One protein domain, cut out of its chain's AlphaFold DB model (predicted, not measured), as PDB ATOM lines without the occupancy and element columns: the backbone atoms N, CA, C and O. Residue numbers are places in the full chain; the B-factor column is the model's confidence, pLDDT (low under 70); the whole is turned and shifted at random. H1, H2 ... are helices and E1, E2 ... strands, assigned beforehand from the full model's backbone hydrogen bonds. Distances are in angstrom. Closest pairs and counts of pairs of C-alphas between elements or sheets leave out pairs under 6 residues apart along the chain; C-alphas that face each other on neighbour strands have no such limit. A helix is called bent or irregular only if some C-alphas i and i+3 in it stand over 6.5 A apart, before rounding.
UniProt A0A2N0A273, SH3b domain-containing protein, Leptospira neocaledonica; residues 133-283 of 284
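AT A GLANCE: This is residues 133 to 283 of the 284 residues of the protein "SH3b domain-containing protein" of Leptospira neocaledonica (UniProt A0A2N0A273). A long antiparallel sheet of seven strands is curled like part of a barrel and folds back at E5, with the broad leaf E1 to E4 facing the small leaf E6 and E7. Both helices are on the same face of this sheet, H1 across E3 and E4 and H2 by E6 and E7, and a separate hairpin, E8 and E9, adjoins the edge strand E1 through E9. The printed part has 151 residues with two named helices and nine named strands, in the order E1 E2 E3 E4 E5 H1 E6 E7 H2 E8 E9, and its class is mixed, helices and strands. The large sheet has the order E1 E2 E3 E4 E5 E6 E7. The whole is compact, with a radius of gyration of the C-alphas of 15.9 A and spans of 44, 43 and 25 A.

IN THESE COORDINATES: In the large sheet, E1 is residues 133 to 139, 20.1 A long, and begins at C-alpha 133 at (143.720, -8.546, 144.509). E2, residues 144 to 153, and E3, residues 156 to 165, each measure 29.9 A. E4, residues 170 to 182, measures 34.7 A and bends by 63 degrees at residue 178. E5, residues 185 to 198, measures 32.4 A and bends by 75 degrees at residue 190. E6 is residues 227 to 232, 15.7 A, and E7 is residues 237 to 239, 6.7 A. H1, residues 211 to 221, is 16.1 A long and begins at C-alpha 211 at (118.831, -6.118, 136.438). H2, residues 241 to 249, is 13.7 A long. E8, residues 260 to 266, is 17.9 A long, and E9, residues 272 to 278, is 19.3 A long and ends at C-alpha 278 at (136.452, -0.640, 154.477).

HOW THE PARTS SIT: E1 to E5 form a meander, each strand the antiparallel neighbour of the one before. N 136 and O 148 of the hairpin E1 and E2 are 2.8 A apart, and so are N 149 and O 160 of the hairpin E2 and E3. In the hairpin E3 and E4, N 159 and O 175 are 2.8 A apart; in the hairpin E4 and E5, N 180 and O 187 are 3.0 A apart. The sheet is a folded sheet, one sheet bent back into two leaves that face each other: E1 E2 E3 E4 face E6 E7, with E5 as the hinge. Pairing of E6 is staggered: residues 227 to 230 pair with E5, where N 186 and O 229 are 2.9 A apart, and residues 230 to 232 pair with E7, where N 232 and O 237 are 2.8 A apart. H1 is on the sheet at a height over the sheet of 7.8 A, over E3 and only just over E4, with 3 C-alphas falling on E4. It runs across the strands, at 82 degrees to E3 on the local plane; its closest C-alphas to E4 are those of Tyr 214 and Gly 173, 6.6 A apart. H2 is on the same face, at a height of 8.5 A, only just over E7 with 3 C-alphas, and along it at 16 degrees on the local plane. H1 and H2 are apart. The closest C-alphas of E1 and E9 are those of Arg 137 and Gly 278, 4.6 A apart. In the hairpin E8 and E9, N 263 and O 275 are 2.9 A apart. O i to N i+4 pairs are within hydrogen-bond range in 6 of 7 cases in H1 and 3 of 5 in H2.

THE WHOLE: The C-alphas farthest apart are those of Ser 154 and Gly 270, 48.7 A. The printed part has no cut. The link from E5 to H1, residues 199 to 210, is long. Mean pLDDT of the printed part is 85.7; residues 200 to 208, 270, 272 and 283 are under 70.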
ATOM      1  N   LYS A 133     145.013  -8.424 143.835       93.00
ATOM      2  CA  LYS A 133     143.720  -8.546 144.509       93.00
ATOM      3  C   LYS A 133     143.618  -7.511 145.622       93.00
ATOM      4  O   LYS A 133     144.435  -7.510 146.541       93.00
ATOM      5  N   LEU A 134     142.604  -6.658 145.544       93.00
ATOM      6  CA  LEU A 134     142.248  -5.713 146.589       93.00
ATOM      7  C   LEU A 134     140.909  -6.090 147.198       93.00
ATOM      8  O   LEU A 134     139.967  -6.403 146.476       93.00
ATOM      9  N   THR A 135     140.811  -6.020 148.515       92.31
ATOM     10  CA  THR A 135     139.584  -6.311 149.250       92.31
ATOM     11  C   THR A 135     139.173  -5.112 150.080       92.31
ATOM     12  O   THR A 135     140.023  -4.476 150.701       92.31
ATOM     13  N   LEU A 136     137.877  -4.840 150.107       92.31
ATOM     14  CA  LEU A 136     137.220  -3.872 150.971       92.31
ATOM     15  C   LEU A 136     136.153  -4.624 151.765       92.31
ATOM     16  O   LEU A 136     135.407  -5.408 151.186       92.31
ATOM     17  N   ARG A 137     136.076  -4.395 153.077       90.19
ATOM     18  CA  ARG A 137     135.019  -4.944 153.935       90.19
ATOM     19  C   ARG A 137     134.350  -3.819 154.700       90.19
ATOM     20  O   ARG A 137     135.036  -3.063 155.378       90.19
ATOM     21  N   SER A 138     133.038  -3.709 154.585       87.75
ATOM     22  CA  SER A 138     132.233  -2.737 155.310       87.75
ATOM     23  C   SER A 138     131.182  -3.469 156.130       87.75
ATOM     24  O   SER A 138     130.607  -4.454 155.678       87.75
ATOM     25  N   SER A 139     130.915  -2.986 157.333       85.69
ATOM     26  CA  SER A 139     129.806  -3.464 158.148       85.69
ATOM     27  C   SER A 139     129.286  -2.327 158.999       85.69
ATOM     28  O   SER A 139     130.069  -1.566 159.576       85.69
ATOM     29  N   ASP A 140     127.968  -2.214 159.092       78.44
ATOM     30  CA  ASP A 140     127.343  -1.322 160.058       78.44
ATOM     31  C   ASP A 140     127.008  -2.009 161.386       78.44
ATOM     32  O   ASP A 140     126.547  -1.333 162.300       78.44
ATOM     33  N   PHE A 141     127.280  -3.317 161.510       73.81
ATOM     34  CA  PHE A 141     126.944  -4.182 162.653       73.81
ATOM     35  C   PHE A 141     125.467  -4.137 163.087       73.81
ATOM     36  O   PHE A 141     125.115  -4.785 164.070       73.81
ATOM     37  N   CYS A 142     124.613  -3.396 162.376       74.06
ATOM     38  CA  CYS A 142     123.206  -3.193 162.701       74.06
ATOM     39  C   CYS A 142     122.274  -3.786 161.635       74.06
ATOM     40  O   CYS A 142     121.085  -3.912 161.906       74.06
ATOM     41  N   TYR A 143     122.749  -4.000 160.403       80.69
ATOM     42  CA  TYR A 143     121.877  -4.373 159.292       80.69
ATOM     43  C   TYR A 143     122.580  -5.179 158.200       80.69
ATOM     44  O   TYR A 143     121.979  -6.101 157.652       80.69
ATOM     45  N   PHE A 144     123.836  -4.864 157.854       85.06
ATOM     46  CA  PHE A 144     124.504  -5.544 156.743       85.06
ATOM     47  C   PHE A 144     126.024  -5.692 156.877       85.06
ATOM     48  O   PHE A 144     126.733  -4.932 157.545       85.06
ATOM     49  N   PHE A 145     126.526  -6.683 156.147       89.31
ATOM     50  CA  PHE A 145     127.928  -6.904 155.833       89.31
ATOM     51  C   PHE A 145     128.114  -6.770 154.328       89.31
ATOM     52  O   PHE A 145     127.352  -7.328 153.545       89.31
ATOM     53  N   GLU A 146     129.135  -6.036 153.918       91.62
ATOM     54  CA  GLU A 146     129.496  -5.848 152.522       91.62
ATOM     55  C   GLU A 146     130.975  -6.177 152.328       91.62
ATOM     56  O   GLU A 146     131.844  -5.730 153.078       91.62
ATOM     57  N   SER A 147     131.272  -6.954 151.298       92.56
ATOM     58  CA  SER A 147     132.623  -7.289 150.881       92.56
ATOM     59  C   SER A 147     132.759  -6.990 149.401       92.56
ATOM     60  O   SER A 147     131.944  -7.413 148.587       92.56
ATOM     61  N   GLN A 148     133.812  -6.270 149.035       94.56
ATOM     62  CA  GLN A 148     134.152  -6.025 147.645       94.56
ATOM     63  C   GLN A 148     135.555  -6.537 147.358       94.56
ATOM     64  O   GLN A 148     136.491  -6.306 148.122       94.56
ATOM     65  N   THR A 149     135.715  -7.214 146.229       94.94
ATOM     66  CA  THR A 149     136.994  -7.721 145.743       94.94
ATOM     67  C   THR A 149     137.260  -7.176 144.350       94.94
ATOM     68  O   THR A 149     136.497  -7.432 143.425       94.94
ATOM     69  N   VAL A 150     138.374  -6.472 144.191       95.19
ATOM     70  CA  VAL A 150     138.880  -5.976 142.910       95.19
ATOM     71  C   VAL A 150     140.084  -6.812 142.504       95.19
ATOM     72  O   VAL A 150     141.075  -6.864 143.227       95.19
ATOM     73  N   ARG A 151     140.016  -7.451 141.339       93.75
ATOM     74  CA  ARG A 151     141.134  -8.166 140.714       93.75
ATOM     75  C   ARG A 151     141.599  -7.391 139.493       93.75
ATOM     76  O   ARG A 151     140.784  -7.054 138.639       93.75
ATOM     77  N   LEU A 152     142.895  -7.111 139.419       92.00
ATOM     78  CA  LEU A 152     143.529  -6.367 138.332       92.00
ATOM     79  C   LEU A 152     144.561  -7.257 137.650       92.00
ATOM     80  O   LEU A 152     145.510  -7.713 138.294       92.00
ATOM     81  N   PHE A 153     144.406  -7.474 136.349       86.12
ATOM     82  CA  PHE A 153     145.368  -8.228 135.549       86.12
ATOM     83  C   PHE A 153     145.217  -7.881 134.071       86.12
ATOM     84  O   PHE A 153     144.105  -7.810 133.566       86.12
ATOM     85  N   SER A 154     146.332  -7.697 133.355       81.56
ATOM     86  CA  SER A 154     146.329  -7.547 131.882       81.56
ATOM     87  C   SER A 154     145.291  -6.527 131.362       81.56
ATOM     88  O   SER A 154     144.471  -6.868 130.516       81.56
ATOM     89  N   GLU A 155     145.272  -5.310 131.927       86.50
ATOM     90  CA  GLU A 155     144.312  -4.225 131.599       86.50
ATOM     91  C   GLU A 155     142.825  -4.531 131.889       86.50
ATOM     92  O   GLU A 155     141.949  -3.702 131.640       86.50
ATOM     93  N   LYS A 156     142.523  -5.692 132.478       91.62
ATOM     94  CA  LYS A 156     141.189  -6.092 132.933       91.62
ATOM     95  C   LYS A 156     141.017  -5.883 134.424       91.62
ATOM     96  O   LYS A 156     141.932  -6.107 135.220       91.62
ATOM     97  N   ILE A 157     139.813  -5.458 134.784       94.31
ATOM     98  CA  ILE A 157     139.362  -5.338 136.163       94.31
ATOM     99  C   ILE A 157     138.151  -6.239 136.353       94.31
ATOM    100  O   ILE A 157     137.204  -6.179 135.570       94.31
ATOM    101  N   ILE A 158     138.189  -7.073 137.386       94.94
ATOM    102  CA  ILE A 158     137.017  -7.808 137.854       94.94
ATOM    103  C   ILE A 158     136.662  -7.291 139.237       94.94
ATOM    104  O   ILE A 158     137.486  -7.338 140.150       94.94
ATOM    105  N   LEU A 159     135.435  -6.818 139.382       96.06
ATOM    106  CA  LEU A 159     134.851  -6.372 140.633       96.06
ATOM    107  C   LEU A 159     133.798  -7.385 141.066       96.06
ATOM    108  O   LEU A 159     132.826  -7.610 140.357       96.06
ATOM    109  N   ARG A 160     133.977  -7.970 142.242       95.25
ATOM    110  CA  ARG A 160     132.992  -8.827 142.898       95.25
ATOM    111  C   ARG A 160     132.480  -8.119 144.141       95.25
ATOM    112  O   ARG A 160     133.293  -7.643 144.927       95.25
ATOM    113  N   ILE A 161     131.168  -8.047 144.301       94.50
ATOM    114  CA  ILE A 161     130.489  -7.439 145.444       94.50
ATOM    115  C   ILE A 161     129.616  -8.515 146.073       94.50
ATOM    116  O   ILE A 161     128.842  -9.167 145.381       94.50
ATOM    117  N   GLU A 162     129.749  -8.685 147.377       92.94
ATOM    118  CA  GLU A 162     128.927  -9.556 148.206       92.94
ATOM    119  C   GLU A 162     128.298  -8.694 149.290       92.94
ATOM    120  O   GLU A 162     128.999  -7.944 149.974       92.94
ATOM    121  N   ARG A 163     126.984  -8.795 149.451       92.12
ATOM    122  CA  ARG A 163     126.242  -8.135 150.519       92.12
ATOM    123  C   ARG A 163     125.408  -9.173 151.245       92.12
ATOM    124  O   ARG A 163     124.712  -9.949 150.605       92.12
ATOM    125  N   THR A 164     125.455  -9.161 152.566       90.69
ATOM    126  CA  THR A 164     124.662 -10.031 153.435       90.69
ATOM    127  C   THR A 164     123.912  -9.165 154.431       90.69
ATOM    128  O   THR A 164     124.519  -8.314 155.074       90.69
ATOM    129  N   GLU A 165     122.608  -9.370 154.554       87.44
ATOM    130  CA  GLU A 165     121.754  -8.661 155.505       87.44
ATOM    131  C   GLU A 165     121.484  -9.516 156.747       87.44
ATOM    132  O   GLU A 165     121.501 -10.753 156.712       87.44
ATOM    133  N   GLU A 166     121.226  -8.848 157.866       79.75
ATOM    134  CA  GLU A 166     120.762  -9.496 159.085       79.75
ATOM    135  C   GLU A 166     119.405 -10.170 158.810       79.75
ATOM    136  O   GLU A 166     118.440  -9.528 158.401       79.75
ATOM    137  N   GLY A 167     119.342 -11.496 158.970       79.69
ATOM    138  CA  GLY A 167     118.204 -12.315 158.528       79.69
ATOM    139  C   GLY A 167     118.539 -13.308 157.412       79.69
ATOM    140  O   GLY A 167     117.690 -14.119 157.053       79.69
ATOM    141  N   GLY A 168     119.778 -13.291 156.905       79.44
ATOM    142  CA  GLY A 168     120.322 -14.337 156.032       79.44
ATOM    143  C   GLY A 168     120.147 -14.085 154.534       79.44
ATOM    144  O   GLY A 168     120.658 -14.862 153.733       79.44
ATOM    145  N   SER A 169     119.487 -12.991 154.135       84.19
ATOM    146  CA  SER A 169     119.473 -12.580 152.727       84.19
ATOM    147  C   SER A 169     120.887 -12.197 152.288       84.19
ATOM    148  O   SER A 169     121.621 -11.527 153.018       84.19
ATOM    149  N   CYS A 170     121.288 -12.640 151.102       88.12
ATOM    150  CA  CYS A 170     122.604 -12.358 150.560       88.12
ATOM    151  C   CYS A 170     122.528 -12.201 149.047       88.12
ATOM    152  O   CYS A 170     121.867 -12.987 148.375       88.12
ATOM    153  N   VAL A 171     123.230 -11.199 148.529       90.00
ATOM    154  CA  VAL A 171     123.280 -10.863 147.108       90.00
ATOM    155  C   VAL A 171     124.743 -10.754 146.696       90.00
ATOM    156  O   VAL A 171     125.537 -10.058 147.333       90.00
ATOM    157  N   GLU A 172     125.106 -11.434 145.615       91.94
ATOM    158  CA  GLU A 172     126.433 -11.383 145.011       91.94
ATOM    159  C   GLU A 172     126.335 -10.897 143.565       91.94
ATOM    160  O   GLU A 172     125.482 -11.353 142.804       91.94
ATOM    161  N   GLY A 173     127.253 -10.024 143.155       91.88
ATOM    162  CA  GLY A 173     127.412  -9.595 141.771       91.88
ATOM    163  C   GLY A 173     128.879  -9.538 141.370       91.88
ATOM    164  O   GLY A 173     129.732  -9.083 142.128       91.88
ATOM    165  N   GLU A 174     129.173  -9.979 140.156       94.00
ATOM    166  CA  GLU A 174     130.476  -9.886 139.516       94.00
ATOM    167  C   GLU A 174     130.366  -9.041 138.246       94.00
ATOM    168  O   GLU A 174     129.484  -9.240 137.409       94.00
ATOM    169  N   PHE A 175     131.291  -8.100 138.106       93.88
ATOM    170  CA  PHE A 175     131.388  -7.170 136.997       93.88
ATOM    171  C   PHE A 175     132.785  -7.244 136.400       93.88
ATOM    172  O   PHE A 175     133.784  -7.169 137.116       93.88
ATOM    173  N   THR A 176     132.863  -7.317 135.078       95.00
ATOM    174  CA  THR A 176     134.125  -7.250 134.342       95.00
ATOM    175  C   THR A 176     134.189  -5.948 133.560       95.00
ATOM    176  O   THR A 176     133.222  -5.556 132.913       95.00
ATOM    177  N   GLY A 177     135.341  -5.289 133.600       95.38
ATOM    178  CA  GLY A 177     135.616  -4.083 132.833       95.38
ATOM    179  C   GLY A 177     137.075  -3.996 132.404       95.38
ATOM    180  O   GLY A 177     137.832  -4.974 132.439       95.38
ATOM    181  N   ASN A 178     137.475  -2.794 132.017       94.81
ATOM    182  CA  ASN A 178     138.861  -2.444 131.726       94.81
ATOM    183  C   ASN A 178     139.378  -1.477 132.794       94.81
ATOM    184  O   ASN A 178     138.589  -0.794 133.448       94.81
ATOM    185  N   TYR A 179     140.693  -1.394 132.978       95.44
ATOM    186  CA  TYR A 179     141.284  -0.339 133.796       95.44
ATOM    187  C   TYR A 179     142.459   0.330 133.103       95.44
ATOM    188  O   TYR A 179     143.141  -0.258 132.268       95.44
ATOM    189  N   LYS A 180     142.721   1.568 133.512       95.12
ATOM    190  CA  LYS A 180     143.918   2.320 133.144       95.12
ATOM    191  C   LYS A 180     144.542   2.974 134.370       95.12
ATOM    192  O   LYS A 180     143.873   3.169 135.386       95.12
ATOM    193  N   ILE A 181     145.823   3.313 134.252       95.94
ATOM    194  CA  ILE A 181     146.531   4.144 135.227       95.94
ATOM    195  C   ILE A 181     146.636   5.555 134.670       95.94
ATOM    196  O   ILE A 181     147.209   5.766 133.600       95.94
ATOM    197  N   GLU A 182     146.098   6.517 135.404       95.62
ATOM    198  CA  GLU A 182     146.109   7.922 135.020       95.62
ATOM    199  C   GLU A 182     146.245   8.784 136.270       95.62
ATOM    200  O   GLU A 182     145.573   8.551 137.272       95.62
ATOM    201  N   GLU A 183     147.155   9.756 136.232       95.62
ATOM    202  CA  GLU A 183     147.417  10.666 137.350       95.62
ATOM    203  C   GLU A 183     147.648   9.960 138.710       95.62
ATOM    204  O   GLU A 183     147.263  10.465 139.768       95.62
ATOM    205  N   GLY A 184     148.299   8.792 138.697       93.25
ATOM    206  CA  GLY A 184     148.581   7.976 139.886       93.25
ATOM    207  C   GLY A 184     147.368   7.223 140.446       93.25
ATOM    208  O   GLY A 184     147.428   6.702 141.560       93.25
ATOM    209  N   GLN A 185     146.263   7.170 139.701       95.81
ATOM    210  CA  GLN A 185     145.013   6.518 140.087       95.81
ATOM    211  C   GLN A 185     144.752   5.302 139.203       95.81
ATOM    212  O   GLN A 185     145.112   5.289 138.025       95.81
ATOM    213  N   ILE A 186     144.092   4.291 139.765       96.12
ATOM    214  CA  ILE A 186     143.507   3.195 138.991       96.12
ATOM    215  C   ILE A 186     142.079   3.612 138.649       96.12
ATOM    216  O   ILE A 186     141.276   3.873 139.546       96.12
ATOM    217  N   ILE A 187     141.775   3.675 137.355       96.69
ATOM    218  CA  ILE A 187     140.450   4.024 136.848       96.69
ATOM    219  C   ILE A 187     139.886   2.802 136.135       96.69
ATOM    220  O   ILE A 187     140.342   2.467 135.043       96.69
ATOM    221  N   GLY A 188     138.920   2.134 136.762       96.81
ATOM    222  CA  GLY A 188     138.106   1.087 136.151       96.81
ATOM    223  C   GLY A 188     136.941   1.688 135.366       96.81
ATOM    224  O   GLY A 188     136.333   2.657 135.821       96.81
ATOM    225  N   TYR A 189     136.625   1.130 134.202       96.38
ATOM    226  CA  TYR A 189     135.574   1.608 133.301       96.38
ATOM    227  C   TYR A 189     135.003   0.459 132.450       96.38
ATOM    228  O   TYR A 189     135.524  -0.658 132.475       96.38
ATOM    229  N   ASP A 190     133.923   0.731 131.712       95.44
ATOM    230  CA  ASP A 190     133.218  -0.241 130.858       95.44
ATOM    231  C   ASP A 190     132.841  -1.532 131.600       95.44
ATOM    232  O   ASP A 190     133.080  -2.644 131.126       95.44
ATOM    233  N   PHE A 191     132.286  -1.390 132.803       94.12
ATOM    234  CA  PHE A 191     131.841  -2.528 133.599       94.12
ATOM    235  C   PHE A 191     130.561  -3.144 133.039       94.12
ATOM    236  O   PHE A 191     129.566  -2.447 132.843       94.12
ATOM    237  N   HIS A 192     130.581  -4.464 132.878       91.81
ATOM    238  CA  HIS A 192     129.443  -5.278 132.472       91.81
ATOM    239  C   HIS A 192     129.264  -6.432 133.464       91.81
ATOM    240  O   HIS A 192     130.270  -6.991 133.912       91.81
ATOM    241  N   PRO A 193     128.023  -6.806 133.816       90.88
ATOM    242  CA  PRO A 193     127.781  -7.935 134.705       90.88
ATOM    243  C   PRO A 193     128.216  -9.245 134.036       90.88
ATOM    244  O   PRO A 193     127.889  -9.496 132.875       90.88
ATOM    245  N   THR A 194     128.953 -10.082 134.763       89.69
ATOM    246  CA  THR A 194     129.429 -11.396 134.294       89.69
ATOM    247  C   THR A 194     128.916 -12.562 135.126       89.69
ATOM    248  O   THR A 194     128.941 -13.696 134.654       89.69
ATOM    249  N   GLY A 195     128.402 -12.300 136.325       85.75
ATOM    250  CA  GLY A 195     127.806 -13.312 137.186       85.75
ATOM    251  C   GLY A 195     127.164 -12.685 138.415       85.75
ATOM    252  O   GLY A 195     127.422 -11.528 138.735       85.75
ATOM    253  N   GLY A 196     126.319 -13.441 139.099       82.62
ATOM    254  CA  GLY A 196     125.658 -12.985 140.311       82.62
ATOM    255  C   GLY A 196     124.697 -14.035 140.835       82.62
ATOM    256  O   GLY A 196     124.316 -14.942 140.094       82.62
ATOM    257  N   ARG A 197     124.367 -13.942 142.120       83.06
ATOM    258  CA  ARG A 197     123.458 -14.858 142.809       83.06
ATOM    259  C   ARG A 197     122.645 -14.097 143.839       83.06
ATOM    260  O   ARG A 197     123.187 -13.253 144.548       83.06
ATOM    261  N   ASP A 198     121.372 -14.440 143.915       80.00
ATOM    262  CA  ASP A 198     120.499 -14.086 145.024       80.00
ATOM    263  C   ASP A 198     120.375 -15.322 145.927       80.00
ATOM    264  O   ASP A 198     120.303 -16.443 145.417       80.00
ATOM    265  N   ASP A 199     120.402 -15.119 147.242       76.31
ATOM    266  CA  ASP A 199     120.361 -16.158 148.278       76.31
ATOM    267  C   ASP A 199     121.583 -17.112 148.263       76.31
ATOM    268  O   ASP A 199     121.539 -18.259 147.806       76.31
ATOM    269  N   CYS A 200     122.719 -16.611 148.774       68.81
ATOM    270  CA  CYS A 200     124.055 -17.227 148.717       68.81
ATOM    271  C   CYS A 200     124.186 -18.666 149.281       68.81
ATOM    272  O   CYS A 200     125.221 -19.301 149.050       68.81
ATOM    273  N   GLU A 201     123.182 -19.201 149.985       63.75
ATOM    274  CA  GLU A 201     123.205 -20.541 150.597       63.75
ATOM    275  C   GLU A 201     122.544 -21.646 149.750       63.75
ATOM    276  O   GLU A 201     122.806 -22.833 149.974       63.75
ATOM    277  N   LYS A 202     121.735 -21.316 148.734       57.09
ATOM    278  CA  LYS A 202     121.034 -22.341 147.942       57.09
ATOM    279  C   LYS A 202     121.920 -22.910 146.834       57.09
ATOM    280  O   LYS A 202     121.996 -22.394 145.722       57.09
ATOM    281  N   GLN A 203     122.567 -24.042 147.116       50.41
ATOM    282  CA  GLN A 203     123.143 -24.892 146.073       50.41
ATOM    283  C   GLN A 203     122.018 -25.433 145.173       50.41
ATOM    284  O   GLN A 203     121.205 -26.233 145.626       50.41
ATOM    285  N   GLY A 204     121.985 -25.039 143.894       52.19
ATOM    286  CA  GLY A 204     121.290 -25.834 142.872       52.19
ATOM    287  C   GLY A 204     120.359 -25.127 141.888       52.19
ATOM    288  O   GLY A 204     119.740 -25.824 141.091       52.19
ATOM    289  N   VAL A 205     120.257 -23.800 141.865       47.00
ATOM    290  CA  VAL A 205     119.490 -23.100 140.818       47.00
ATOM    291  C   VAL A 205     120.302 -21.910 140.323       47.00
ATOM    292  O   VAL A 205     121.068 -21.337 141.088       47.00
ATOM    293  N   ASP A 206     120.192 -21.599 139.035       60.28
ATOM    294  CA  ASP A 206     120.740 -20.404 138.386       60.28
ATOM    295  C   ASP A 206     119.736 -19.248 138.547       60.28
ATOM    296  O   ASP A 206     118.748 -19.230 137.805       60.28
ATOM    297  N   PRO A 207     119.912 -18.286 139.476       56.91
ATOM    298  CA  PRO A 207     119.258 -17.010 139.343       56.91
ATOM    299  C   PRO A 207     120.309 -16.056 138.792       56.91
ATOM    300  O   PRO A 207     121.103 -15.476 139.535       56.91
ATOM    301  N   LYS A 208     120.311 -15.852 137.473       69.69
ATOM    302  CA  LYS A 208     120.810 -14.586 136.933       69.69
ATOM    303  C   LYS A 208     120.222 -13.473 137.794       69.69
ATOM    304  O   LYS A 208     119.000 -13.324 137.824       69.69
ATOM    305  N   LEU A 209     121.085 -12.739 138.497       76.44
ATOM    306  CA  LEU A 209     120.668 -11.613 139.321       76.44
ATOM    307  C   LEU A 209     119.773 -10.693 138.473       76.44
ATOM    308  O   LEU A 209     120.144 -10.401 137.324       76.44
ATOM    309  N   PRO A 210     118.590 -10.278 138.951       80.00
ATOM    310  CA  PRO A 210     117.759  -9.416 138.137       80.00
ATOM    311  C   PRO A 210     118.458  -8.058 137.903       80.00
ATOM    312  O   PRO A 210     119.363  -7.659 138.644       80.00
ATOM    313  N   PRO A 211     118.115  -7.338 136.815       82.00
ATOM    314  CA  PRO A 211     118.831  -6.118 136.438       82.00
ATOM    315  C   PRO A 211     118.836  -5.031 137.519       82.00
ATOM    316  O   PRO A 211     119.781  -4.248 137.591       82.00
ATOM    317  N   ILE A 212     117.796  -4.976 138.357       85.06
ATOM    318  CA  ILE A 212     117.671  -3.954 139.398       85.06
ATOM    319  C   ILE A 212     118.666  -4.186 140.542       85.06
ATOM    320  O   ILE A 212     119.300  -3.235 140.996       85.06
ATOM    321  N   GLU A 213     118.896  -5.436 140.935       84.12
ATOM    322  CA  GLU A 213     119.903  -5.822 141.919       84.12
ATOM    323  C   GLU A 213     121.313  -5.605 141.362       84.12
ATOM    324  O   GLU A 213     122.192  -5.145 142.091       84.12
ATOM    325  N   TYR A 214     121.537  -5.844 140.064       83.00
ATOM    326  CA  TYR A 214     122.817  -5.505 139.434       83.00
ATOM    327  C   TYR A 214     123.095  -4.005 139.464       83.00
ATOM    328  O   TYR A 214     124.203  -3.616 139.822       83.00
ATOM    329  N   GLU A 215     122.130  -3.159 139.100       85.06
ATOM    330  CA  GLU A 215     122.325  -1.706 139.154       85.06
ATOM    331  C   GLU A 215     122.509  -1.219 140.594       85.06
ATOM    332  O   GLU A 215     123.355  -0.357 140.846       85.06
ATOM    333  N   TYR A 216     121.805  -1.822 141.557       87.81
ATOM    334  CA  TYR A 216     122.029  -1.559 142.974       87.81
ATOM    335  C   TYR A 216     123.465  -1.896 143.390       87.81
ATOM    336  O   TYR A 216     124.182  -1.005 143.849       87.81
ATOM    337  N   LEU A 217     123.930  -3.130 143.162       86.12
ATOM    338  CA  LEU A 217     125.298  -3.537 143.495       86.12
ATOM    339  C   LEU A 217     126.333  -2.677 142.771       86.12
ATOM    340  O   LEU A 217     127.294  -2.210 143.377       86.12
ATOM    341  N   ARG A 218     126.115  -2.403 141.483       85.00
ATOM    342  CA  ARG A 218     126.983  -1.543 140.676       85.00
ATOM    343  C   ARG A 218     127.118  -0.159 141.307       85.00
ATOM    344  O   ARG A 218     128.233   0.352 141.403       85.00
ATOM    345  N   SER A 219     126.018   0.420 141.785       88.25
ATOM    346  CA  SER A 219     126.012   1.750 142.401       88.25
ATOM    347  C   SER A 219     126.827   1.853 143.699       88.25
ATOM    348  O   SER A 219     127.267   2.949 144.045       88.25
ATOM    349  N   LEU A 220     127.097   0.731 144.386       83.50
ATOM    350  CA  LEU A 220     127.892   0.705 145.625       83.50
ATOM    351  C   LEU A 220     129.379   1.014 145.387       83.50
ATOM    352  O   LEU A 220     130.063   1.519 146.276       83.50
ATOM    353  N   ALA A 221     129.889   0.713 144.191       79.81
ATOM    354  CA  ALA A 221     131.319   0.781 143.887       79.81
ATOM    355  C   ALA A 221     131.656   1.635 142.655       79.81
ATOM    356  O   ALA A 221     132.780   2.128 142.528       79.81
ATOM    357  N   ILE A 222     130.701   1.802 141.737       85.94
ATOM    358  CA  ILE A 222     130.904   2.438 140.436       85.94
ATOM    359  C   ILE A 222     130.087   3.729 140.387       85.94
ATOM    360  O   ILE A 222     128.859   3.719 140.379       85.94
ATOM    361  N   SER A 223     130.784   4.861 140.311       82.06
ATOM    362  CA  SER A 223     130.188   6.193 140.200       82.06
ATOM    363  C   SER A 223     130.437   6.762 138.809       82.06
ATOM    364  O   SER A 223     131.558   6.718 138.312       82.06
ATOM    365  N   ASN A 224     129.399   7.299 138.161       83.12
ATOM    366  CA  ASN A 224     129.494   7.827 136.792       83.12
ATOM    367  C   ASN A 224     130.111   6.811 135.807       83.12
ATOM    368  O   ASN A 224     130.937   7.161 134.969       83.12
ATOM    369  N   SER A 225     129.731   5.535 135.939       86.56
ATOM    370  CA  SER A 225     130.274   4.407 135.163       86.56
ATOM    371  C   SER A 225     131.774   4.139 135.345       86.56
ATOM    372  O   SER A 225     132.355   3.382 134.565       86.56
ATOM    373  N   GLN A 226     132.398   4.712 136.375       93.94
ATOM    374  CA  GLN A 226     133.810   4.519 136.682       93.94
ATOM    375  C   GLN A 226     134.039   4.107 138.135       93.94
ATOM    376  O   GLN A 226     133.323   4.499 139.054       93.94
ATOM    377  N   MET A 227     135.099   3.339 138.340       95.25
ATOM    378  CA  MET A 227     135.651   3.046 139.654       95.25
ATOM    379  C   MET A 227     136.990   3.764 139.771       95.25
ATOM    380  O   MET A 227     137.920   3.449 139.033       95.25
ATOM    381  N   ILE A 228     137.097   4.731 140.680       95.62
ATOM    382  CA  ILE A 228     138.328   5.503 140.882       95.62
ATOM    383  C   ILE A 228     138.962   5.075 142.198       95.62
ATOM    384  O   ILE A 228     138.373   5.248 143.265       95.62
ATOM    385  N   LEU A 229     140.179   4.546 142.112       96.06
ATOM    386  CA  LEU A 229     140.966   4.090 143.247       96.06
ATOM    387  C   LEU A 229     142.258   4.894 143.333       96.06
ATOM    388  O   LEU A 229     143.145   4.794 142.482       96.06
ATOM    389  N   LYS A 230     142.375   5.682 144.399       95.44
ATOM    390  CA  LYS A 230     143.541   6.516 144.679       95.44
ATOM    391  C   LYS A 230     144.336   5.920 145.826       95.44
ATOM    392  O   LYS A 230     143.784   5.701 146.902       95.44
ATOM    393  N   TYR A 231     145.625   5.685 145.614       95.38
ATOM    394  CA  TYR A 231     146.483   5.204 146.687       95.38
ATOM    395  C   TYR A 231     146.637   6.270 147.778       95.38
ATOM    396  O   TYR A 231     146.942   7.431 147.499       95.38
ATOM    397  N   ASP A 232     146.455   5.860 149.027       93.56
ATOM    398  CA  ASP A 232     146.692   6.667 150.207       93.56
ATOM    399  C   ASP A 232     147.797   6.026 151.048       93.56
ATOM    400  O   ASP A 232     147.672   4.925 151.586       93.56
ATOM    401  N   SER A 233     148.911   6.746 151.162       90.88
ATOM    402  CA  SER A 233     150.089   6.285 151.895       90.88
ATOM    403  C   SER A 233     149.859   6.128 153.397       90.88
ATOM    404  O   SER A 233     150.630   5.439 154.051       90.88
ATOM    405  N   PHE A 234     148.858   6.809 153.964       89.12
ATOM    406  CA  PHE A 234     148.572   6.737 155.393       89.12
ATOM    407  C   PHE A 234     147.741   5.487 155.722       89.12
ATOM    408  O   PHE A 234     148.035   4.790 156.697       89.12
ATOM    409  N   ALA A 235     146.758   5.168 154.876       90.94
ATOM    410  CA  ALA A 235     145.990   3.924 154.934       90.94
ATOM    411  C   ALA A 235     146.781   2.699 154.428       90.94
ATOM    412  O   ALA A 235     146.418   1.564 154.727       90.94
ATOM    413  N   GLU A 236     147.856   2.930 153.666       91.38
ATOM    414  CA  GLU A 236     148.605   1.909 152.921       91.38
ATOM    415  C   GLU A 236     147.733   1.108 151.937       91.38
ATOM    416  O   GLU A 236     148.023  -0.044 151.616       91.38
ATOM    417  N   GLY A 237     146.683   1.737 151.409       93.44
ATOM    418  CA  GLY A 237     145.712   1.123 150.509       93.44
ATOM    419  C   GLY A 237     145.148   2.121 149.508       93.44
ATOM    420  O   GLY A 237     145.687   3.207 149.323       93.44
ATOM    421  N   PHE A 238     144.061   1.751 148.849       95.25
ATOM    422  CA  PHE A 238     143.362   2.545 147.857       95.25
ATOM    423  C   PHE A 238     142.007   3.000 148.390       95.25
ATOM    424  O   PHE A 238     141.220   2.219 148.930       95.25
ATOM    425  N   LEU A 239     141.734   4.284 148.209       94.56
ATOM    426  CA  LEU A 239     140.513   4.944 148.632       94.56
ATOM    427  C   LEU A 239     139.701   5.344 147.404       94.56
ATOM    428  O   LEU A 239     140.253   5.788 146.395       94.56
ATOM    429  N   THR A 240     138.381   5.252 147.524       92.94
ATOM    430  CA  THR A 240     137.474   5.955 146.614       92.94
ATOM    431  C   THR A 240     137.442   7.448 146.970       92.94
ATOM    432  O   THR A 240     137.764   7.821 148.107       92.94
ATOM    433  N   PRO A 241     137.005   8.334 146.055       89.38
ATOM    434  CA  PRO A 241     136.856   9.760 146.359       89.38
ATOM    435  C   PRO A 241     135.973  10.049 147.588       89.38
ATOM    436  O   PRO A 241     136.215  11.015 148.313       89.38
ATOM    437  N   GLY A 242     134.968   9.201 147.848       84.88
ATOM    438  CA  GLY A 242     134.122   9.292 149.041       84.88
ATOM    439  C   GLY A 242     134.884   8.992 150.337       84.88
ATOM    440  O   GLY A 242     134.749   9.728 151.317       84.88
ATOM    441  N   LEU A 243     135.744   7.968 150.321       88.06
ATOM    442  CA  LEU A 243     136.527   7.526 151.479       88.06
ATOM    443  C   LEU A 243     137.690   8.461 151.825       88.06
ATOM    444  O   LEU A 243     138.020   8.615 153.001       88.06
ATOM    445  N   GLU A 244     138.291   9.129 150.835       89.31
ATOM    446  CA  GLU A 244     139.443  10.016 151.065       89.31
ATOM    447  C   GLU A 244     139.146  11.099 152.117       89.31
ATOM    448  O   GLU A 244     139.977  11.396 152.981       89.31
ATOM    449  N   LYS A 245     137.934  11.666 152.096       86.94
ATOM    450  CA  LYS A 245     137.519  12.689 153.067       86.94
ATOM    451  C   LYS A 245     137.366  12.122 154.481       86.94
ATOM    452  O   LYS A 245     137.691  12.822 155.440       86.94
ATOM    453  N   ALA A 246     136.880  10.887 154.616       84.62
ATOM    454  CA  ALA A 246     136.679  10.233 155.908       84.62
ATOM    455  C   ALA A 246     138.021   9.898 156.577       84.62
ATOM    456  O   ALA A 246     138.248  10.277 157.727       84.62
ATOM    457  N   VAL A 247     138.947   9.300 155.818       86.81
ATOM    458  CA  VAL A 247     140.305   8.955 156.278       86.81
ATOM    459  C   VAL A 247     141.038  10.172 156.838       86.81
ATOM    460  O   VAL A 247     141.583  10.126 157.939       86.81
ATOM    461  N   ARG A 248     141.020  11.293 156.107       86.75
ATOM    462  CA  ARG A 248     141.749  12.511 156.499       86.75
ATOM    463  C   ARG A 248     141.217  13.155 157.777       86.75
ATOM    464  O   ARG A 248     141.988  13.784 158.495       86.75
ATOM    465  N   ARG A 249     139.917  13.026 158.060       87.06
ATOM    466  CA  ARG A 249     139.293  13.597 159.266       87.06
ATOM    467  C   ARG A 249     139.603  12.786 160.522       87.06
ATOM    468  O   ARG A 249     139.710  13.367 161.598       87.06
ATOM    469  N   SER A 250     139.782  11.474 160.376       84.06
ATOM    470  CA  SER A 250     139.945  10.548 161.500       84.06
ATOM    471  C   SER A 250     141.066   9.533 161.244       84.06
ATOM    472  O   SER A 250     140.821   8.338 161.162       84.06
ATOM    473  N   PRO A 251     142.337   9.954 161.166       78.50
ATOM    474  CA  PRO A 251     143.440   9.036 160.867       78.50
ATOM    475  C   PRO A 251     143.596   7.909 161.905       78.50
ATOM    476  O   PRO A 251     143.932   6.776 161.573       78.50
ATOM    477  N   LYS A 252     143.295   8.196 163.178       80.88
ATOM    478  CA  LYS A 252     143.407   7.242 164.294       80.88
ATOM    479  C   LYS A 252     142.413   6.073 164.252       80.88
ATOM    480  O   LYS A 252     142.539   5.168 165.064       80.88
ATOM    481  N   SER A 253     141.418   6.099 163.361       84.56
ATOM    482  CA  SER A 253     140.442   5.011 163.220       84.56
ATOM    483  C   SER A 253     140.837   3.943 162.201       84.56
ATOM    484  O   SER A 253     140.070   3.006 162.000       84.56
ATOM    485  N   ILE A 254     141.985   4.077 161.533       88.31
ATOM    486  CA  ILE A 254     142.435   3.081 160.556       88.31
ATOM    487  C   ILE A 254     143.000   1.860 161.273       88.31
ATOM    488  O   ILE A 254     143.960   1.970 162.033       88.31
ATOM    489  N   ILE A 255     142.445   0.695 160.956       89.12
ATOM    490  CA  ILE A 255     142.936  -0.615 161.377       89.12
ATOM    491  C   ILE A 255     143.472  -1.306 160.122       89.12
ATOM    492  O   ILE A 255     142.706  -1.826 159.308       89.12
ATOM    493  N   ARG A 256     144.794  -1.254 159.924       88.00
ATOM    494  CA  ARG A 256     145.446  -1.673 158.668       88.00
ATOM    495  C   ARG A 256     145.449  -3.182 158.465       88.00
ATOM    496  O   ARG A 256     145.572  -3.646 157.341       88.00
ATOM    497  N   GLU A 257     145.342  -3.940 159.547       85.69
ATOM    498  CA  GLU A 257     145.370  -5.402 159.551       85.69
ATOM    499  C   GLU A 257     144.150  -5.992 158.837       85.69
ATOM    500  O   GLU A 257     144.249  -7.043 158.213       85.69
ATOM    501  N   ILE A 258     143.018  -5.291 158.915       85.69
ATOM    502  CA  ILE A 258     141.734  -5.698 158.331       85.69
ATOM    503  C   ILE A 258     141.175  -4.662 157.345       85.69
ATOM    504  O   ILE A 258     140.099  -4.859 156.792       85.69
ATOM    505  N   CYS A 259     141.922  -3.583 157.105       89.94
ATOM    506  CA  CYS A 259     141.641  -2.549 156.111       89.94
ATOM    507  C   CYS A 259     140.304  -1.836 156.295       89.94
ATOM    508  O   CYS A 259     139.549  -1.627 155.343       89.94
ATOM    509  N   VAL A 260     140.037  -1.432 157.537       89.62
ATOM    510  CA  VAL A 260     138.815  -0.710 157.902       89.62
ATOM    511  C   VAL A 260     139.114   0.603 158.610       89.62
ATOM    512  O   VAL A 260     140.118   0.764 159.305       89.62
ATOM    513  N   LEU A 261     138.197   1.546 158.442       87.62
ATOM    514  CA  LEU A 261     138.032   2.748 159.243       87.62
ATOM    515  C   LEU A 261     136.937   2.483 160.270       87.62
ATOM    516  O   LEU A 261     135.774   2.332 159.905       87.62
ATOM    517  N   ARG A 262     137.295   2.453 161.553       86.69
ATOM    518  CA  ARG A 262     136.343   2.215 162.638       86.69
ATOM    519  C   ARG A 262     135.841   3.520 163.250       86.69
ATOM    520  O   ARG A 262     136.592   4.249 163.896       86.69
ATOM    521  N   SER A 263     134.552   3.789 163.127       83.88
ATOM    522  CA  SER A 263     133.898   4.921 163.789       83.88
ATOM    523  C   SER A 263     132.857   4.432 164.793       83.88
ATOM    524  O   SER A 263     132.307   3.347 164.635       83.88
ATOM    525  N   LYS A 264     132.612   5.197 165.862       80.81
ATOM    526  CA  LYS A 264     131.499   4.898 166.772       80.81
ATOM    527  C   LYS A 264     130.187   5.210 166.066       80.81
ATOM    528  O   LYS A 264     130.065   6.284 165.474       80.81
ATOM    529  N   HIS A 265     129.231   4.299 166.158       77.50
ATOM    530  CA  HIS A 265     127.904   4.465 165.594       77.50
ATOM    531  C   HIS A 265     126.854   4.014 166.609       77.50
ATOM    532  O   HIS A 265     127.096   3.122 167.414       77.50
ATOM    533  N   TYR A 266     125.700   4.671 166.607       76.00
ATOM    534  CA  TYR A 266     124.601   4.324 167.500       76.00
ATOM    535  C   TYR A 266     123.560   3.557 166.690       76.00
ATOM    536  O   TYR A 266     122.911   4.155 165.833       76.00
ATOM    537  N   CYS A 267     123.387   2.255 166.950       72.56
ATOM    538  CA  CYS A 267     122.225   1.544 166.417       72.56
ATOM    539  C   CYS A 267     120.965   2.016 167.162       72.56
ATOM    540  O   CYS A 267     120.977   2.194 168.383       72.56
ATOM    541  N   ASN A 268     119.836   2.104 166.454       71.75
ATOM    542  CA  ASN A 268     118.531   2.411 167.059       71.75
ATOM    543  C   ASN A 268     118.095   1.387 168.132       71.75
ATOM    544  O   ASN A 268     117.209   1.684 168.929       71.75
ATOM    545  N   TYR A 269     118.728   0.206 168.186       70.31
ATOM    546  CA  TYR A 269     118.382  -0.905 169.081       70.31
ATOM    547  C   TYR A 269     119.200  -0.982 170.386       70.31
ATOM    548  O   TYR A 269     119.133  -1.981 171.097       70.31
ATOM    549  N   GLY A 270     119.900   0.093 170.769       57.34
ATOM    550  CA  GLY A 270     120.204   0.341 172.187       57.34
ATOM    551  C   GLY A 270     121.569  -0.104 172.720       57.34
ATOM    552  O   GLY A 270     121.731  -0.193 173.937       57.34
ATOM    553  N   SER A 271     122.573  -0.319 171.870       70.19
ATOM    554  CA  SER A 271     123.969  -0.454 172.308       70.19
ATOM    555  C   SER A 271     124.917   0.368 171.431       70.19
ATOM    556  O   SER A 271     124.651   0.603 170.251       70.19
ATOM    557  N   ASP A 272     126.018   0.838 172.028       68.88
ATOM    558  CA  ASP A 272     127.139   1.425 171.290       68.88
ATOM    559  C   ASP A 272     127.711   0.347 170.360       68.88
ATOM    560  O   ASP A 272     128.308  -0.626 170.828       68.88
ATOM    561  N   THR A 273     127.562   0.527 169.051       72.50
ATOM    562  CA  THR A 273     128.210  -0.321 168.049       72.50
ATOM    563  C   THR A 273     129.288   0.465 167.307       72.50
ATOM    564  O   THR A 273     129.514   1.666 167.508       72.50
ATOM    565  N   PHE A 274     130.052  -0.237 166.481       77.31
ATOM    566  CA  PHE A 274     131.049   0.380 165.622       77.31
ATOM    567  C   PHE A 274     130.563   0.290 164.183       77.31
ATOM    568  O   PHE A 274     130.118  -0.762 163.762       77.31
ATOM    569  N   PHE A 275     130.679   1.378 163.432       81.31
ATOM    570  CA  PHE A 275     130.572   1.341 161.979       81.31
ATOM    571  C   PHE A 275     131.974   1.156 161.410       81.31
ATOM    572  O   PHE A 275     132.872   1.971 161.670       81.31
ATOM    573  N   GLU A 276     132.165   0.081 160.654       85.38
ATOM    574  CA  GLU A 276     133.406  -0.216 159.956       85.38
ATOM    575  C   GLU A 276     133.236   0.071 158.473       85.38
ATOM    576  O   GLU A 276     132.482  -0.600 157.771       85.38
ATOM    577  N   GLN A 277     133.968   1.072 157.994       86.88
ATOM    578  CA  GLN A 277     134.024   1.402 156.581       86.88
ATOM    579  C   GLN A 277     135.335   0.897 155.992       86.88
ATOM    580  O   GLN A 277     136.410   1.394 156.333       86.88
ATOM    581  N   GLY A 278     135.263  -0.092 155.113       87.31
ATOM    582  CA  GLY A 278     136.452  -0.640 154.477       87.31
ATOM    583  C   GLY A 278     137.123   0.337 153.517       87.31
ATOM    584  O   GLY A 278     136.502   1.256 152.984       87.31
ATOM    585  N   TYR A 279     138.394   0.083 153.239       92.06
ATOM    586  CA  TYR A 279     139.083   0.596 152.062       92.06
ATOM    587  C   TYR A 279     139.767  -0.548 151.318       92.06
ATOM    588  O   TYR A 279     139.992  -1.617 151.880       92.06
ATOM    589  N   TYR A 280     140.103  -0.336 150.048       93.12
ATOM    590  CA  TYR A 280     140.712  -1.381 149.233       93.12
ATOM    591  C   TYR A 280     142.171  -1.557 149.623       93.12
ATOM    592  O   TYR A 280     142.996  -0.673 149.416       93.12
ATOM    593  N   CYS A 281     142.523  -2.716 150.145       91.38
ATOM    594  CA  CYS A 281     143.905  -3.056 150.440       91.38
ATOM    595  C   CYS A 281     144.215  -4.456 149.925       91.38
ATOM    596  O   CYS A 281     143.314  -5.231 149.610       91.38
ATOM    597  N   GLU A 282     145.492  -4.803 149.882       84.31
ATOM    598  CA  GLU A 282     145.887  -6.192 149.695       84.31
ATOM    599  C   GLU A 282     145.656  -6.931 151.019       84.31
ATOM    600  O   GLU A 282     146.262  -6.577 152.032       84.31
ATOM    601  N   SER A 283     144.765  -7.928 151.029       63.50
ATOM    602  CA  SER A 283     144.575  -8.788 152.200       63.50
ATOM    603  C   SER A 283     145.905  -9.465 152.540       63.50
ATOM    604  O   SER A 283     146.476 -10.134 151.672       63.50
TER     605      SER A 283